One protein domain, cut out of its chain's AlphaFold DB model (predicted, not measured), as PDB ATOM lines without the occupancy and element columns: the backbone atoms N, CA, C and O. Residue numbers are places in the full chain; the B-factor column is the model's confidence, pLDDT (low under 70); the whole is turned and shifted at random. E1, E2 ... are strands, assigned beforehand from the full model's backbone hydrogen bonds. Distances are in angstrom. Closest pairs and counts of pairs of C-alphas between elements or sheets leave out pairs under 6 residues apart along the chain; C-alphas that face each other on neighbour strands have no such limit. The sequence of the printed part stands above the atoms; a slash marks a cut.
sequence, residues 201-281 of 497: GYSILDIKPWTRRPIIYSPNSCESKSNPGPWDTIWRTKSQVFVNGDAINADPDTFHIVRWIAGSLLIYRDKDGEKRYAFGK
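AT A GLANCE: This is residues 201 to 281 of the 497 residues of an uncharacterized protein of Escherichia coli O7:K1 (strain IAI39 / ExPEC) (UniProt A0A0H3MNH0). What would a first look show? Two small antiparallel sheets, E1 to E4 and E5 to E7, stand partly face to face as a loose sandwich, and a long loop, residues 210 to 230, lies at the E1 side. What is it made of? The printed part has 81 residues and seven named strands, orders E1 E2 E3 E4 and E5 E6 E7, with no named helix; the class is all strand, though under half of the residues are in named elements. How large is it? It is compact, with a radius of gyration of the C-alphas of 12.5 A and spans of 34 by 27 by 19 A.

IN THESE COORDINATES: Where does the first sheet run? E1, residues 203 to 209, starts at C-alpha 203 (129.986, 97.635, 124.522) and is 18.3 A long; E2, 231 to 236, is 16.4 A; E3 is 241 to 243 and E4 246 to 248. And the second? E5, 256 to 261, is 14.6 A; E6, 265 to 270, 16.4 A; E7, 273 to 278, 16.7 A, ending at C-alpha 278 (117.466, 91.251, 107.376).

HOW THE PARTS SIT: How do neighbours pair? Each sheet is a meander, each strand the antiparallel neighbour of the one before. Within hydrogen-bond range are, between E1 and E2, N 205 and O 234 at 2.8 A; between E2 and E3, N 242 and O 235 at 2.8 A; between E3 and E4, N 243 and O 246 at 2.9 A; between E5 and E6, N 261 and O 265 at 2.7 A; and between E6 and E7, N 266 and O 277 at 2.8 A. Where do the sheets approach? E1 and E5 are near each other, with 7 pairs of C-alphas within 10 A. The closest C-alphas of E4 and E7, Ile 248 and Tyr 277, are 7.8 A apart.

THE WHOLE: Is anything missing? The printed part has no cut, and the link E1 to E2 is long, 21 residues. Where is confidence low? Residues 209 to 231, 263 and 280 to 281 have pLDDT under 70.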
ATOM      1  N   GLY A 201     126.602 100.957 130.033       87.31
ATOM      2  CA  GLY A 201     126.785  99.579 129.575       87.31
ATOM      3  C   GLY A 201     127.152  99.464 128.093       87.31
ATOM      4  O   GLY A 201     127.040  98.373 127.545       87.31
ATOM      5  N   TYR A 202     127.563 100.565 127.445       88.19
ATOM      6  CA  TYR A 202     128.004 100.532 126.055       88.19
ATOM      7  C   TYR A 202     129.154  99.535 125.861       88.19
ATOM      8  O   TYR A 202     130.209  99.675 126.483       88.19
ATOM      9  N   SER A 203     128.954  98.569 124.969       83.00
ATOM     10  CA  SER A 203     129.986  97.635 124.522       83.00
ATOM     11  C   SER A 203     129.730  97.216 123.081       83.00
ATOM     12  O   SER A 203     128.599  96.861 122.735       83.00
ATOM     13  N   ILE A 204     130.778  97.187 122.264       80.00
ATOM     14  CA  ILE A 204     130.731  96.533 120.954       80.00
ATOM     15  C   ILE A 204     130.693  95.022 121.193       80.00
ATOM     16  O   ILE A 204     131.484  94.502 121.976       80.00
ATOM     17  N   LEU A 205     129.733  94.342 120.570       81.12
ATOM     18  CA  LEU A 205     129.548  92.900 120.697       81.12
ATOM     19  C   LEU A 205     130.307  92.148 119.610       81.12
ATOM     20  O   LEU A 205     131.007  91.188 119.913       81.12
ATOM     21  N   ASP A 206     130.158  92.576 118.356       76.69
ATOM     22  CA  ASP A 206     130.845  91.956 117.226       76.69
ATOM     23  C   ASP A 206     130.872  92.900 116.011       76.69
ATOM     24  O   ASP A 206     130.069  93.833 115.902       76.69
ATOM     25  N   ILE A 207     131.800  92.656 115.091       74.56
ATOM     26  CA  ILE A 207     132.005  93.433 113.866       74.56
ATOM     27  C   ILE A 207     132.255  92.459 112.723       74.56
ATOM     28  O   ILE A 207     133.085  91.559 112.850       74.56
ATOM     29  N   LYS A 208     131.598  92.652 111.576       71.31
ATOM     30  CA  LYS A 208     131.789  91.767 110.423       71.31
ATOM     31  C   LYS A 208     131.980  92.514 109.108       71.31
ATOM     32  O   LYS A 208     131.068  93.228 108.687       71.31
ATOM     33  N   PRO A 209     133.119  92.315 108.411       65.25
ATOM     34  CA  PRO A 209     133.387  92.956 107.136       65.25
ATOM     35  C   PRO A 209     132.433  92.461 106.062       65.25
ATOM     36  O   PRO A 209     132.090  91.280 105.978       65.25
ATOM     37  N   TRP A 210     132.085  93.372 105.164       60.59
ATOM     38  CA  TRP A 210     131.350  93.044 103.947       60.59
ATOM     39  C   TRP A 210     132.245  92.395 102.892       60.59
ATOM     40  O   TRP A 210     131.772  91.693 101.996       60.59
ATOM     41  N   THR A 211     133.555  92.639 102.968       53.91
ATOM     42  CA  THR A 211     134.553  91.980 102.123       53.91
ATOM     43  C   THR A 211     135.106  90.752 102.844       53.91
ATOM     44  O   THR A 211     135.219  90.739 104.064       53.91
ATOM     45  N   ARG A 212     135.500  89.699 102.116       52.97
ATOM     46  CA  ARG A 212     136.099  88.487 102.719       52.97
ATOM     47  C   ARG A 212     137.517  88.711 103.278       52.97
ATOM     48  O   ARG A 212     138.244  87.745 103.493       52.97
ATOM     49  N   ARG A 213     137.950  89.964 103.456       50.03
ATOM     50  CA  ARG A 213     139.274  90.268 104.000       50.03
ATOM     51  C   ARG A 213     139.299  89.907 105.492       50.03
ATOM     52  O   ARG A 213     138.314  90.176 106.182       50.03
ATOM     53  N   PRO A 214     140.385  89.304 106.002       43.16
ATOM     54  CA  PRO A 214     140.513  89.020 107.426       43.16
ATOM     55  C   PRO A 214     140.435  90.315 108.239       43.16
ATOM     56  O   PRO A 214     141.075  91.305 107.877       43.16
ATOM     57  N   ILE A 215     139.692  90.310 109.348       49.03
ATOM     58  CA  ILE A 215     139.831  91.354 110.368       49.03
ATOM     59  C   ILE A 215     141.191  91.115 111.039       49.03
ATOM     60  O   ILE A 215     141.407  90.069 111.644       49.03
ATOM     61  N   ILE A 216     142.123  92.060 110.904       44.41
ATOM     62  CA  ILE A 216     143.499  91.927 111.425       44.41
ATOM     63  C   ILE A 216     143.598  92.396 112.900       44.41
ATOM     64  O   ILE A 216     144.639  92.239 113.530       44.41
ATOM     65  N   TYR A 217     142.520  92.934 113.488       47.28
ATOM     66  CA  TYR A 217     142.507  93.527 114.837       47.28
ATOM     67  C   TYR A 217     141.354  93.004 115.709       47.28
ATOM     68  O   TYR A 217     140.283  92.672 115.208       47.28
ATOM     69  N   SER A 218     141.561  92.934 117.029       40.91
ATOM     70  CA  SER A 218     140.535  92.474 117.976       40.91
ATOM     71  C   SER A 218     139.535  93.597 118.318       40.91
ATOM     72  O   SER A 218     139.969  94.655 118.785       40.91
ATOM     73  N   PRO A 219     138.211  93.375 118.170       48.59
ATOM     74  CA  PRO A 219     137.170  94.363 118.490       48.59
ATOM     75  C   PRO A 219     137.039  94.672 119.994       48.59
ATOM     76  O   PRO A 219     136.365  95.628 120.365       48.59
ATOM     77  N   ASN A 220     137.703  93.898 120.859       43.16
ATOM     78  CA  ASN A 220     137.586  94.008 122.317       43.16
ATOM     79  C   ASN A 220     138.627  94.943 122.946       43.16
ATOM     80  O   ASN A 220     138.673  95.075 124.169       43.16
ATOM     81  N   SER A 221     139.498  95.562 122.148       40.41
ATOM     82  CA  SER A 221     140.464  96.508 122.693       40.41
ATOM     83  C   SER A 221     139.782  97.856 122.925       40.41
ATOM     84  O   SER A 221     139.135  98.408 122.040       40.41
ATOM     85  N   CYS A 222     139.966  98.428 124.115       41.06
ATOM     86  CA  CYS A 222     139.614  99.817 124.425       41.06
ATOM     87  C   CYS A 222     140.352 100.844 123.531       41.06
ATOM     88  O   CYS A 222     140.222 102.049 123.729       41.06
ATOM     89  N   GLU A 223     141.114 100.380 122.539       40.03
ATOM     90  CA  GLU A 223     141.666 101.152 121.439       40.03
ATOM     91  C   GLU A 223     140.600 101.312 120.341       40.03
ATOM     92  O   GLU A 223     140.681 100.740 119.253       40.03
ATOM     93  N   SER A 224     139.594 102.152 120.614       43.69
ATOM     94  CA  SER A 224     138.525 102.505 119.660       43.69
ATOM     95  C   SER A 224     139.044 103.072 118.334       43.69
ATOM     96  O   SER A 224     138.310 103.120 117.352       43.69
ATOM     97  N   LYS A 225     140.321 103.469 118.287       43.88
ATOM     98  CA  LYS A 225     140.972 104.148 117.168       43.88
ATOM     99  C   LYS A 225     141.359 103.241 116.003       43.88
ATOM    100  O   LYS A 225     141.917 103.778 115.058       43.88
ATOM    101  N   SER A 226     141.102 101.927 116.028       40.84
ATOM    102  CA  SER A 226     141.734 100.969 115.099       40.84
ATOM    103  C   SER A 226     140.783  99.950 114.442       40.84
ATOM    104  O   SER A 226     141.097  98.767 114.414       40.84
ATOM    105  N   ASN A 227     139.670 100.370 113.827       43.53
ATOM    106  CA  ASN A 227     138.873  99.483 112.960       43.53
ATOM    107  C   ASN A 227     138.903  99.929 111.466       43.53
ATOM    108  O   ASN A 227     138.234 100.911 111.134       43.53
ATOM    109  N   PRO A 228     139.655  99.256 110.554       40.53
ATOM    110  CA  PRO A 228     139.809  99.649 109.131       40.53
ATOM    111  C   PRO A 228     138.942  98.908 108.059       40.53
ATOM    112  O   PRO A 228     139.348  97.836 107.613       40.53
ATOM    113  N   GLY A 229     137.815  99.455 107.556       47.88
ATOM    114  CA  GLY A 229     137.040  98.837 106.442       47.88
ATOM    115  C   GLY A 229     135.503  98.984 106.483       47.88
ATOM    116  O   GLY A 229     134.990  99.623 107.397       47.88
ATOM    117  N   PRO A 230     134.761  98.439 105.490       53.19
ATOM    118  CA  PRO A 230     133.299  98.424 105.493       53.19
ATOM    119  C   PRO A 230     132.719  97.185 106.185       53.19
ATOM    120  O   PRO A 230     133.040  96.047 105.812       53.19
ATOM    121  N   TRP A 231     131.858  97.399 107.180       62.41
ATOM    122  CA  TRP A 231     131.335  96.351 108.061       62.41
ATOM    123  C   TRP A 231     129.970  96.664 108.635       62.41
ATOM    124  O   TRP A 231     129.605  97.818 108.848       62.41
ATOM    125  N   ASP A 232     129.309  95.590 109.046       71.69
ATOM    126  CA  ASP A 232     128.263  95.685 110.039       71.69
ATOM    127  C   ASP A 232     128.875  95.666 111.441       71.69
ATOM    128  O   ASP A 232     129.770  94.870 111.732       71.69
ATOM    129  N   THR A 233     128.373  96.521 112.324       76.19
ATOM    130  CA  THR A 233     128.760  96.558 113.738       76.19
ATOM    131  C   THR A 233     127.530  96.282 114.588       76.19
ATOM    132  O   THR A 233     126.479  96.894 114.390       76.19
ATOM    133  N   ILE A 234     127.677  95.371 115.544       82.69
ATOM    134  CA  ILE A 234     126.674  95.086 116.562       82.69
ATOM    135  C   ILE A 234     127.215  95.595 117.889       82.69
ATOM    136  O   ILE A 234     128.317  95.238 118.306       82.69
ATOM    137  N   TRP A 235     126.441  96.424 118.572       84.81
ATOM    138  CA  TRP A 235     126.776  96.905 119.906       84.81
ATOM    139  C   TRP A 235     125.555  96.859 120.804       84.81
ATOM    140  O   TRP A 235     124.425  96.724 120.345       84.81
ATOM    141  N   ARG A 236     125.781  96.976 122.105       89.69
ATOM    142  CA  ARG A 236     124.708  97.086 123.085       89.69
ATOM    143  C   ARG A 236     124.944  98.234 124.037       89.69
ATOM    144  O   ARG A 236     126.076  98.679 124.215       89.69
ATOM    145  N   THR A 237     123.866  98.656 124.668       90.94
ATOM    146  CA  THR A 237     123.844  99.407 125.919       90.94
ATOM    147  C   THR A 237     123.228  98.516 126.997       90.94
ATOM    148  O   THR A 237     122.894  97.356 126.753       90.94
ATOM    149  N   LYS A 238     123.026  99.059 128.197       90.81
ATOM    150  CA  LYS A 238     122.276  98.377 129.256       90.81
ATOM    151  C   LYS A 238     120.825  98.054 128.853       90.81
ATOM    152  O   LYS A 238     120.222  97.173 129.450       90.81
ATOM    153  N   SER A 239     120.250  98.780 127.890       91.25
ATOM    154  CA  SER A 239     118.821  98.701 127.555       91.25
ATOM    155  C   SER A 239     118.516  98.168 126.157       91.25
ATOM    156  O   SER A 239     117.408  97.688 125.945       91.25
ATOM    157  N   GLN A 240     119.451  98.238 125.206       94.44
ATOM    158  CA  GLN A 240     119.204  97.862 123.810       94.44
ATOM    159  C   GLN A 240     120.415  97.211 123.146       94.44
ATOM    160  O   GLN A 240     121.561  97.472 123.512       94.44
ATOM    161  N   VAL A 241     120.139  96.404 122.124       92.50
ATOM    162  CA  VAL A 241     121.120  95.950 121.134       92.50
ATOM    163  C   VAL A 241     120.861  96.698 119.836       92.50
ATOM    164  O   VAL A 241     119.712  96.876 119.428       92.50
ATOM    165  N   PHE A 242     121.935  97.112 119.182       87.62
ATOM    166  CA  PHE A 242     121.913  97.861 117.941       87.62
ATOM    167  C   PHE A 242     122.692  97.114 116.868       87.62
ATOM    168  O   PHE A 242     123.759  96.559 117.135       87.62
ATOM    169  N   VAL A 243     122.178  97.161 115.644       82.69
ATOM    170  CA  VAL A 243     122.873  96.728 114.433       82.69
ATOM    171  C   VAL A 243     123.002  97.954 113.542       82.69
ATOM    172  O   VAL A 243     121.993  98.494 113.107       82.69
ATOM    173  N   ASN A 244     124.228  98.429 113.302       77.12
ATOM    174  CA  ASN A 244     124.487  99.640 112.506       77.12
ATOM    175  C   ASN A 244     123.636 100.856 112.932       77.12
ATOM    176  O   ASN A 244     123.171 101.617 112.092       77.12
ATOM    177  N   GLY A 245     123.419 101.021 114.240       78.44
ATOM    178  CA  GLY A 245     122.669 102.143 114.809       78.44
ATOM    179  C   GLY A 245     121.168 101.932 114.920       78.44
ATOM    180  O   GLY A 245     120.519 102.683 115.642       78.44
ATOM    181  N   ASP A 246     120.632 100.882 114.303       82.88
ATOM    182  CA  ASP A 246     119.226 100.529 114.433       82.88
ATOM    183  C   ASP A 246     119.030  99.612 115.638       82.88
ATOM    184  O   ASP A 246     119.638  98.541 115.732       82.88
ATOM    185  N   ALA A 247     118.175 100.029 116.572       88.62
ATOM    186  CA  ALA A 247     117.789  99.192 117.698       88.62
ATOM    187  C   ALA A 247     117.010  97.973 117.188       88.62
ATOM    188  O   ALA A 247     116.009  98.108 116.482       88.62
ATOM    189  N   ILE A 248     117.453  96.777 117.570       90.81
ATOM    190  CA  ILE A 248     116.760  95.531 117.245       90.81
ATOM    191  C   ILE A 248     115.978  95.030 118.456       90.81
ATOM    192  O   ILE A 248     116.319  95.316 119.604       90.81
ATOM    193  N   ASN A 249     114.921  94.256 118.203       92.81
ATOM    194  CA  ASN A 249     114.140  93.617 119.260       92.81
ATOM    195  C   ASN A 249     114.927  92.441 119.861       92.81
ATOM    196  O   ASN A 249     114.701  91.277 119.507       92.81
ATOM    197  N   ALA A 250     115.885  92.771 120.720       95.00
ATOM    198  CA  ALA A 250     116.738  91.822 121.404       95.00
ATOM    199  C   ALA A 250     116.951  92.204 122.869       95.00
ATOM    200  O   ALA A 250     117.138  93.378 123.192       95.00
ATOM    201  N   ASP A 251     116.983  91.198 123.738       95.69
ATOM    202  CA  ASP A 251     117.381  91.372 125.135       95.69
ATOM    203  C   ASP A 251     118.917  91.529 125.251       95.69
ATOM    204  O   ASP A 251     119.647  90.606 124.877       95.69
ATOM    205  N   PRO A 252     119.441  92.665 125.760       94.06
ATOM    206  CA  PRO A 252     120.885  92.939 125.768       94.06
ATOM    207  C   PRO A 252     121.725  91.997 126.633       94.06
ATOM    208  O   PRO A 252     122.926  91.845 126.381       94.06
ATOM    209  N   ASP A 253     121.115  91.392 127.652       94.50
ATOM    210  CA  ASP A 253     121.801  90.543 128.628       94.50
ATOM    211  C   ASP A 253     121.958  89.103 128.124       94.50
ATOM    212  O   ASP A 253     122.941  88.438 128.454       94.50
ATOM    213  N   THR A 254     121.027  88.628 127.291       95.75
ATOM    214  CA  THR A 254     120.991  87.244 126.776       95.75
ATOM    215  C   THR A 254     121.289  87.112 125.277       95.75
ATOM    216  O   THR A 254     121.320  85.996 124.746       95.75
ATOM    217  N   PHE A 255     121.536  88.231 124.591       96.44
ATOM    218  CA  PHE A 255     121.844  88.264 123.163       96.44
ATOM    219  C   PHE A 255     123.089  87.443 122.806       96.44
ATOM    220  O   PHE A 255     124.174  87.645 123.352       96.44
ATOM    221  N   HIS A 256     122.952  86.578 121.803       94.62
ATOM    222  CA  HIS A 256     124.074  85.928 121.140       94.62
ATOM    223  C   HIS A 256     123.808  85.717 119.647       94.62
ATOM    224  O   HIS A 256     122.683  85.476 119.200       94.62
ATOM    225  N   ILE A 257     124.877  85.800 118.858       94.25
ATOM    226  CA  ILE A 257     124.831  85.641 117.404       94.25
ATOM    227  C   ILE A 257     124.786  84.145 117.072       94.25
ATOM    228  O   ILE A 257     125.668  83.390 117.475       94.25
ATOM    229  N   VAL A 258     123.776  83.718 116.308       95.00
ATOM    230  CA  VAL A 258     123.649  82.335 115.808       95.00
ATOM    231  C   VAL A 258     124.295  82.212 114.429       95.00
ATOM    232  O   VAL A 258     125.063  81.289 114.163       95.00
ATOM    233  N   ARG A 259     123.991  83.153 113.529       89.19
ATOM    234  CA  ARG A 259     124.559  83.220 112.180       89.19
ATOM    235  C   ARG A 259     124.544  84.655 111.686       89.19
ATOM    236  O   ARG A 259     123.555  85.350 111.846       89.19
ATOM    237  N   TRP A 260     125.591  85.070 110.989       84.38
ATOM    238  CA  TRP A 260     125.659  86.412 110.416       84.38
ATOM    239  C   TRP A 260     126.233  86.362 109.006       84.38
ATOM    240  O   TRP A 260     127.285  85.766 108.783       84.38
ATOM    241  N   ILE A 261     125.546  86.968 108.049       77.19
ATOM    242  CA  ILE A 261     125.999  87.256 106.692       77.19
ATOM    243  C   ILE A 261     125.962  88.776 106.575       77.19
ATOM    244  O   ILE A 261     124.885  89.368 106.621       77.19
ATOM    245  N   ALA A 262     127.138  89.392 106.499       71.38
ATOM    246  CA  ALA A 262     127.245  90.838 106.579       71.38
ATOM    247  C   ALA A 262     126.574  91.511 105.370       71.38
ATOM    248  O   ALA A 262     126.705  91.018 104.249       71.38
ATOM    249  N   GLY A 263     125.834  92.590 105.613       67.31
ATOM    250  CA  GLY A 263     125.028  93.310 104.633       67.31
ATOM    251  C   GLY A 263     123.811  92.533 104.127       67.31
ATOM    252  O   GLY A 263     123.203  92.946 103.148       67.31
ATOM    253  N   SER A 264     123.458  91.386 104.726       71.75
ATOM    254  CA  SER A 264     122.351  90.555 104.225       71.75
ATOM    255  C   SER A 264     121.449  89.999 105.321       71.75
ATOM    256  O   SER A 264     120.250  90.263 105.325       71.75
ATOM    257  N   LEU A 265     121.991  89.232 106.273       81.75
ATOM    258  CA  LEU A 265     121.175  88.547 107.277       81.75
ATOM    259  C   LEU A 265     121.920  88.347 108.595       81.75
ATOM    260  O   LEU A 265     122.985  87.738 108.628       81.75
ATOM    261  N   LEU A 266     121.298  88.751 109.695       87.62
ATOM    262  CA  LEU A 266     121.664  88.367 111.050       87.62
ATOM    263  C   LEU A 266     120.589  87.428 111.610       87.62
ATOM    264  O   LEU A 266     119.403  87.741 111.608       87.62
ATOM    265  N   ILE A 267     121.007  86.272 112.104       92.31
ATOM    266  CA  ILE A 267     120.216  85.371 112.937       92.31
ATOM    267  C   ILE A 267     120.831  85.432 114.327       92.31
ATOM    268  O   ILE A 267     122.020  85.153 114.508       92.31
ATOM    269  N   TYR A 268     120.021  85.806 115.301       95.69
ATOM    270  CA  TYR A 268     120.436  85.943 116.687       95.69
ATOM    271  C   TYR A 268     119.450  85.214 117.585       95.69
ATOM    272  O   TYR A 268     118.340  84.881 117.171       95.69
ATOM    273  N   ARG A 269     119.864  84.948 118.815       96.69
ATOM    274  CA  ARG A 269     119.002  84.368 119.832       96.69
ATOM    275  C   ARG A 269     119.145  85.152 121.122       96.69
ATOM    276  O   ARG A 269     120.227  85.620 121.466       96.69
ATOM    277  N   ASP A 270     118.027  85.300 121.804       96.88
ATOM    278  CA  ASP A 270     117.929  85.883 123.133       96.88
ATOM    279  C   ASP A 270     116.992  85.025 124.000       96.88
ATOM    280  O   ASP A 270     116.632  83.904 123.619       96.88
ATOM    281  N   LYS A 271     116.613  85.525 125.179       96.00
ATOM    282  CA  LYS A 271     115.678  84.843 126.085       96.00
ATOM    283  C   LYS A 271     114.314  84.509 125.458       96.00
ATOM    284  O   LYS A 271     113.664  83.583 125.934       96.00
ATOM    285  N   ASP A 272     113.900  85.212 124.402       95.38
ATOM    286  CA  ASP A 272     112.626  84.983 123.708       95.38
ATOM    287  C   ASP A 272     112.774  84.016 122.517       95.38
ATOM    288  O   ASP A 272     111.809  83.753 121.799       95.38
ATOM    289  N   GLY A 273     113.975  83.473 122.294       95.44
ATOM    290  CA  GLY A 273     114.259  82.498 121.246       95.44
ATOM    291  C   GLY A 273     115.047  83.070 120.070       95.44
ATOM    292  O   GLY A 273     115.733  84.085 120.169       95.44
ATOM    293  N   GLU A 274     115.032  82.343 118.954       97.12
ATOM    294  CA  GLU A 274     115.780  82.706 117.748       97.12
ATOM    295  C   GLU A 274     114.982  83.681 116.877       97.12
ATOM    296  O   GLU A 274     113.813  83.455 116.569       97.12
ATOM    297  N   LYS A 275     115.637  84.757 116.449       94.31
ATOM    298  CA  LYS A 275     115.070  85.847 115.657       94.31
ATOM    299  C   LYS A 275     115.960  86.124 114.443       94.31
ATOM    300  O   LYS A 275     117.134  85.746 114.389       94.31
ATOM    301  N   ARG A 276     115.385  86.779 113.433       89.12
ATOM    302  CA  ARG A 276     116.066  87.137 112.183       89.12
ATOM    303  C   ARG A 276     115.959  88.635 111.942       89.12
ATOM    304  O   ARG A 276     114.878  89.199 112.060       89.12
ATOM    305  N   TYR A 277     117.070  89.241 111.550       85.44
ATOM    306  CA  TYR A 277     117.182  90.629 111.134       85.44
ATOM    307  C   TYR A 277     117.793  90.661 109.730       85.44
ATOM    308  O   TYR A 277     118.950  90.286 109.534       85.44
ATOM    309  N   ALA A 278     116.989  91.032 108.736       77.81
ATOM    310  CA  ALA A 278     117.466  91.251 107.376       77.81
ATOM    311  C   ALA A 278     118.023  92.672 107.271       77.81
ATOM    312  O   ALA A 278     117.381  93.623 107.712       77.81
ATOM    313  N   PHE A 279     119.207  92.813 106.680       71.12
ATOM    314  CA  PHE A 279     119.782  94.130 106.431       71.12
ATOM    315  C   PHE A 279     119.039  94.755 105.247       71.12
ATOM    316  O   PHE A 279     118.983  94.168 104.171       71.12
ATOM    317  N   GLY A 280     118.437  95.927 105.448       58.88
ATOM    318  CA  GLY A 280     117.580  96.570 104.444       58.88
ATOM    319  C   GLY A 280     118.304  97.494 103.464       58.88
ATOM    320  O   GLY A 280     117.637  98.245 102.756       58.88
ATOM    321  N   LYS A 281     119.641  97.516 103.467       65.31
ATOM    322  CA  LYS A 281     120.429  98.584 102.848       65.31
ATOM    323  C   LYS A 281     121.678  98.039 102.162       65.31
ATOM    324  O   LYS A 281     122.655  97.686 102.820       65.31
TER     325      LYS A 281